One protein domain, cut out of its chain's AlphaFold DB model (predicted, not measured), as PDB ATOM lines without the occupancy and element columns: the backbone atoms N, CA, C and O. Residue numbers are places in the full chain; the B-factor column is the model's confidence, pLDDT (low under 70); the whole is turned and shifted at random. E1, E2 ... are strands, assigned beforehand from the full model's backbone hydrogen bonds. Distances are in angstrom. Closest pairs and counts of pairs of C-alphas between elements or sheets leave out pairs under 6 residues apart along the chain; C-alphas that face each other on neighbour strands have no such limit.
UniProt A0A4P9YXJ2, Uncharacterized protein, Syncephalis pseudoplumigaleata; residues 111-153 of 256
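AT A GLANCE: This is residues 111 to 153 of the 256 residues of an uncharacterized protein of Syncephalis pseudoplumigaleata (UniProt A0A4P9YXJ2). The model has little regular structure: one two-stranded hairpin, E1 and E2, with the long unnamed stretch of residues 111 to 127 running along it and folding back into E1. The printed part has 43 residues, with no named helix and two named strands, E1 then E2, in an antiparallel sheet of order E1 - E2; the class is all strand, with only 12 residues in named elements. It is loose, with a radius of gyration of the C-alphas of 12.7 A, and spans 40 by 20 by 8 A.

HOW THE PARTS SIT: Look first at E1, residues 128 to 133, and E2, residues 142 to 147, antiparallel neighbours at 145 degrees that form a hairpin. C-alphas 132 and 143 face each other at 4.6 A. N 146 and O 129, 2.7 A apart, are within hydrogen-bond range, as are N 131 and O 144 at 2.8 A.

IN THESE COORDINATES: Find C-alpha 128 at (-44.918, 28.317, 37.618); from there E1 runs 15.5 A to C-alpha 133. E2 runs 15.6 A from C-alpha 142 to C-alpha 147 at (-47.389, 24.468, 36.641).

THE WHOLE: The C-alphas farthest apart, of Arg 112 and Ser 153, are 40.9 A apart. The printed part has no cut, and the E1 to E2 link is short. Look for pLDDT under 70 at residues 111 to 117, 137 and 148 to 153.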
ATOM      1  N   ALA A 111     -56.656  33.145  11.371       62.97
ATOM      2  CA  ALA A 111     -56.767  34.365  12.149       62.97
ATOM      3  C   ALA A 111     -55.466  35.171  11.997       62.97
ATOM      4  O   ALA A 111     -54.378  34.705  12.350       62.97
ATOM      5  N   ARG A 112     -55.560  36.381  11.425       59.09
ATOM      6  CA  ARG A 112     -54.423  37.302  11.353       59.09
ATOM      7  C   ARG A 112     -54.111  37.764  12.769       59.09
ATOM      8  O   ARG A 112     -54.705  38.707  13.282       59.09
ATOM      9  N   CYS A 113     -53.164  37.087  13.396       67.00
ATOM     10  CA  CYS A 113     -52.647  37.474  14.691       67.00
ATOM     11  C   CYS A 113     -51.789  38.723  14.517       67.00
ATOM     12  O   CYS A 113     -50.647  38.662  14.077       67.00
ATOM     13  N   THR A 114     -52.355  39.878  14.845       64.75
ATOM     14  CA  THR A 114     -51.670  41.177  14.768       64.75
ATOM     15  C   THR A 114     -50.603  41.359  15.850       64.75
ATOM     16  O   THR A 114     -49.818  42.303  15.789       64.75
ATOM     17  N   LYS A 115     -50.531  40.463  16.844       59.00
ATOM     18  CA  LYS A 115     -49.510  40.507  17.898       59.00
ATOM     19  C   LYS A 115     -48.236  39.789  17.445       59.00
ATOM     20  O   LYS A 115     -48.178  38.565  17.419       59.00
ATOM     21  N   ILE A 116     -47.215  40.592  17.142       56.97
ATOM     22  CA  ILE A 116     -45.931  40.208  16.524       56.97
ATOM     23  C   ILE A 116     -45.054  39.297  17.403       56.97
ATOM     24  O   ILE A 116     -44.197  38.590  16.888       56.97
ATOM     25  N   ALA A 117     -45.264  39.237  18.715       60.66
ATOM     26  CA  ALA A 117     -44.589  38.261  19.563       60.66
ATOM     27  C   ALA A 117     -45.326  38.139  20.888       60.66
ATOM     28  O   ALA A 117     -45.560  39.143  21.565       60.66
ATOM     29  N   VAL A 118     -45.653  36.917  21.301       71.88
ATOM     30  CA  VAL A 118     -46.149  36.714  22.658       71.88
ATOM     31  C   VAL A 118     -44.967  36.637  23.605       71.88
ATOM     32  O   VAL A 118     -44.175  35.687  23.588       71.88
ATOM     33  N   GLN A 119     -44.820  37.693  24.397       78.75
ATOM     34  CA  GLN A 119     -43.798  37.778  25.424       78.75
ATOM     35  C   GLN A 119     -44.331  37.183  26.723       78.75
ATOM     36  O   GLN A 119     -45.455  37.451  27.143       78.75
ATOM     37  N   CYS A 120     -43.500  36.356  27.348       79.94
ATOM     38  CA  CYS A 120     -43.717  35.950  28.723       79.94
ATOM     39  C   CYS A 120     -43.472  37.153  29.637       79.94
ATOM     40  O   CYS A 120     -42.558  37.933  29.350       79.94
ATOM     41  N   PRO A 121     -44.221  37.301  30.740       79.25
ATOM     42  CA  PRO A 121     -43.863  38.280  31.752       79.25
ATOM     43  C   PRO A 121     -42.439  37.998  32.270       79.25
ATOM     44  O   PRO A 121     -42.035  36.832  32.343       79.25
ATOM     45  N   PRO A 122     -41.677  39.040  32.650       78.50
ATOM     46  CA  PRO A 122     -40.285  38.901  33.092       78.50
ATOM     47  C   PRO A 122     -40.143  38.049  34.360       78.50
ATOM     48  O   PRO A 122     -39.096  37.458  34.604       78.50
ATOM     49  N   THR A 123     -41.211  37.942  35.150       80.88
ATOM     50  CA  THR A 123     -41.272  37.128  36.364       80.88
ATOM     51  C   THR A 123     -42.552  36.307  36.377       80.88
ATOM     52  O   THR A 123     -43.652  36.856  36.340       80.88
ATOM     53  N   CYS A 124     -42.400  34.984  36.453       79.06
ATOM     54  CA  CYS A 124     -43.498  34.056  36.713       79.06
ATOM     55  C   CYS A 124     -43.659  33.856  38.235       79.06
ATOM     56  O   CYS A 124     -42.656  33.866  38.956       79.06
ATOM     57  N   PRO A 125     -44.887  33.652  38.745       79.88
ATOM     58  CA  PRO A 125     -45.121  33.263  40.136       79.88
ATOM     59  C   PRO A 125     -44.288  32.039  40.556       79.88
ATOM     60  O   PRO A 125     -44.031  31.142  39.746       79.88
ATOM     61  N   LYS A 126     -43.891  31.965  41.836       78.31
ATOM     62  CA  LYS A 126     -43.150  30.809  42.377       78.31
ATOM     63  C   LYS A 126     -43.891  29.502  42.069       78.31
ATOM     64  O   LYS A 126     -45.068  29.374  42.375       78.31
ATOM     65  N   GLY A 127     -43.178  28.534  41.492       78.25
ATOM     66  CA  GLY A 127     -43.730  27.221  41.123       78.25
ATOM     67  C   GLY A 127     -44.377  27.156  39.734       78.25
ATOM     68  O   GLY A 127     -44.795  26.078  39.316       78.25
ATOM     69  N   THR A 128     -44.412  28.270  38.997       83.06
ATOM     70  CA  THR A 128     -44.918  28.317  37.618       83.06
ATOM     71  C   THR A 128     -43.805  28.639  36.622       83.06
ATOM     72  O   THR A 128     -42.787  29.238  36.977       83.06
ATOM     73  N   TYR A 129     -43.992  28.235  35.369       81.69
ATOM     74  CA  TYR A 129     -43.137  28.590  34.238       81.69
ATOM     75  C   TYR A 129     -43.995  29.167  33.115       81.69
ATOM     76  O   TYR A 129     -45.164  28.822  32.976       81.69
ATOM     77  N   CYS A 130     -43.430  30.027  32.276       82.75
ATOM     78  CA  CYS A 130     -44.153  30.492  31.102       82.75
ATOM     79  C   CYS A 130     -44.097  29.440  29.988       82.75
ATOM     80  O   CYS A 130     -43.016  29.082  29.515       82.75
ATOM     81  N   LYS A 131     -45.261  28.972  29.536       82.06
ATOM     82  CA  LYS A 131     -45.423  28.096  28.376       82.06
ATOM     83  C   LYS A 131     -45.946  28.917  27.203       82.06
ATOM     84  O   LYS A 131     -47.019  29.512  27.289       82.06
ATOM     85  N   LYS A 132     -45.196  28.925  26.101       81.62
ATOM     86  CA  LYS A 132     -45.639  29.500  24.828       81.62
ATOM     87  C   LYS A 132     -46.345  28.424  24.011       81.62
ATOM     88  O   LYS A 132     -45.811  27.326  23.861       81.62
ATOM     89  N   THR A 133     -47.528  28.725  23.495       79.06
ATOM     90  CA  THR A 133     -48.200  27.889  22.497       79.06
ATOM     91  C   THR A 133     -47.909  28.434  21.108       79.06
ATOM     92  O   THR A 133     -47.923  29.646  20.896       79.06
ATOM     93  N   ASN A 134     -47.634  27.540  20.160       73.12
ATOM     94  CA  ASN A 134     -47.497  27.924  18.760       73.12
ATOM     95  C   ASN A 134     -48.842  28.429  18.225       73.12
ATOM     96  O   ASN A 134     -49.901  27.988  18.675       73.12
ATOM     97  N   GLN A 135     -48.781  29.357  17.272       72.75
ATOM     98  CA  GLN A 135     -49.955  29.792  16.529       72.75
ATOM     99  C   GLN A 135     -50.501  28.620  15.706       72.75
ATOM    100  O   GLN A 135     -49.741  27.903  15.057       72.75
ATOM    101  N   THR A 136     -51.818  28.458  15.715       71.31
ATOM    102  CA  THR A 136     -52.556  27.623  14.761       71.31
ATOM    103  C   THR A 136     -53.448  28.526  13.905       71.31
ATOM    104  O   THR A 136     -53.603  29.711  14.203       71.31
ATOM    105  N   CYS A 137     -54.043  28.011  12.825       66.94
ATOM    106  CA  CYS A 137     -54.939  28.836  12.000       66.94
ATOM    107  C   CYS A 137     -56.156  29.366  12.773       66.94
ATOM    108  O   CYS A 137     -56.638  30.453  12.459       66.94
ATOM    109  N   ASP A 138     -56.581  28.660  13.822       70.06
ATOM    110  CA  ASP A 138     -57.749  29.022  14.631       70.06
ATOM    111  C   ASP A 138     -57.389  29.799  15.905       70.06
ATOM    112  O   ASP A 138     -58.259  30.398  16.537       70.06
ATOM    113  N   LYS A 139     -56.117  29.772  16.332       72.56
ATOM    114  CA  LYS A 139     -55.670  30.380  17.593       72.56
ATOM    115  C   LYS A 139     -54.336  31.083  17.433       72.56
ATOM    116  O   LYS A 139     -53.351  30.504  16.982       72.56
ATOM    117  N   CYS A 140     -54.277  32.321  17.904       76.50
ATOM    118  CA  CYS A 140     -53.009  33.013  18.033       76.50
ATOM    119  C   CYS A 140     -52.096  32.309  19.031       76.50
ATOM    120  O   CYS A 140     -52.555  31.621  19.944       76.50
ATOM    121  N   ALA A 141     -50.788  32.498  18.855       79.12
ATOM    122  CA  ALA A 141     -49.843  32.152  19.901       79.12
ATOM    123  C   ALA A 141     -50.286  32.829  21.212       79.12
ATOM    124  O   ALA A 141     -50.815  33.945  21.196       79.12
ATOM    125  N   GLU A 142     -50.079  32.154  22.339       79.56
ATOM    126  CA  GLU A 142     -50.393  32.650  23.680       79.56
ATOM    127  C   GLU A 142     -49.261  32.253  24.639       79.56
ATOM    128  O   GLU A 142     -48.548  31.272  24.424       79.56
ATOM    129  N   ALA A 143     -49.083  33.029  25.707       79.75
ATOM    130  CA  ALA A 143     -48.168  32.735  26.797       79.75
ATOM    131  C   ALA A 143     -49.019  32.514  28.043       79.75
ATOM    132  O   ALA A 143     -49.724  33.424  28.482       79.75
ATOM    133  N   LYS A 144     -48.979  31.299  28.588       79.88
ATOM    134  CA  LYS A 144     -49.714  30.926  29.801       79.88
ATOM    135  C   LYS A 144     -48.745  30.439  30.863       79.88
ATOM    136  O   LYS A 144     -47.716  29.846  30.544       79.88
ATOM    137  N   ASN A 145     -49.085  30.667  32.126       80.31
ATOM    138  CA  ASN A 145     -48.353  30.074  33.237       80.31
ATOM    139  C   ASN A 145     -48.682  28.577  33.285       80.31
ATOM    140  O   ASN A 145     -49.832  28.201  33.493       80.31
ATOM    141  N   GLY A 146     -47.686  27.733  33.043       75.19
ATOM    142  CA  GLY A 146     -47.740  26.301  33.300       75.19
ATOM    143  C   GLY A 146     -47.253  25.991  34.713       75.19
ATOM    144  O   GLY A 146     -46.363  26.662  35.238       75.19
ATOM    145  N   THR A 147     -47.819  24.959  35.327       74.38
ATOM    146  CA  THR A 147     -47.389  24.468  36.641       74.38
ATOM    147  C   THR A 147     -46.291  23.427  36.457       74.38
ATOM    148  O   THR A 147     -46.445  22.485  35.675       74.38
ATOM    149  N   ASP A 148     -45.157  23.593  37.142       65.62
ATOM    150  CA  ASP A 148     -44.053  22.633  37.077       65.62
ATOM    151  C   ASP A 148     -44.374  21.392  37.925       65.62
ATOM    152  O   ASP A 148     -44.062  21.317  39.115       65.62
ATOM    153  N   ILE A 149     -45.008  20.400  37.298       61.75
ATOM    154  CA  ILE A 149     -45.388  19.130  37.937       61.75
ATOM    155  C   ILE A 149     -44.169  18.348  38.459       61.75
ATOM    156  O   ILE A 149     -44.307  17.550  39.385       61.75
ATOM    157  N   ARG A 150     -42.950  18.607  37.949       56.09
ATOM    158  CA  ARG A 150     -41.727  17.923  38.415       56.09
ATOM    159  C   ARG A 150     -41.283  18.381  39.806       56.09
ATOM    160  O   ARG A 150     -40.536  17.663  40.467       56.09
ATOM    161  N   LYS A 151     -41.763  19.534  40.291       50.84
ATOM    162  CA  LYS A 151     -41.484  20.030  41.654       50.84
ATOM    163  C   LYS A 151     -42.496  19.579  42.706       50.84
ATOM    164  O   LYS A 151     -42.244  19.767  43.892       50.84
ATOM    165  N   ILE A 152     -43.603  18.958  42.301       53.59
ATOM    166  CA  ILE A 152     -44.601  18.430  43.244       53.59
ATOM    167  C   ILE A 152     -44.109  17.105  43.867       53.59
ATOM    168  O   ILE A 152     -44.472  16.768  44.988       53.59
ATOM    169  N   SER A 153     -43.191  16.391  43.201       47.22
ATOM    170  CA  SER A 153     -42.734  15.059  43.629       47.22
ATOM    171  C   SER A 153     -41.651  15.048  44.726       47.22
ATOM    172  O   SER A 153     -41.438  14.015  45.351       47.22
TER     173      SER A 153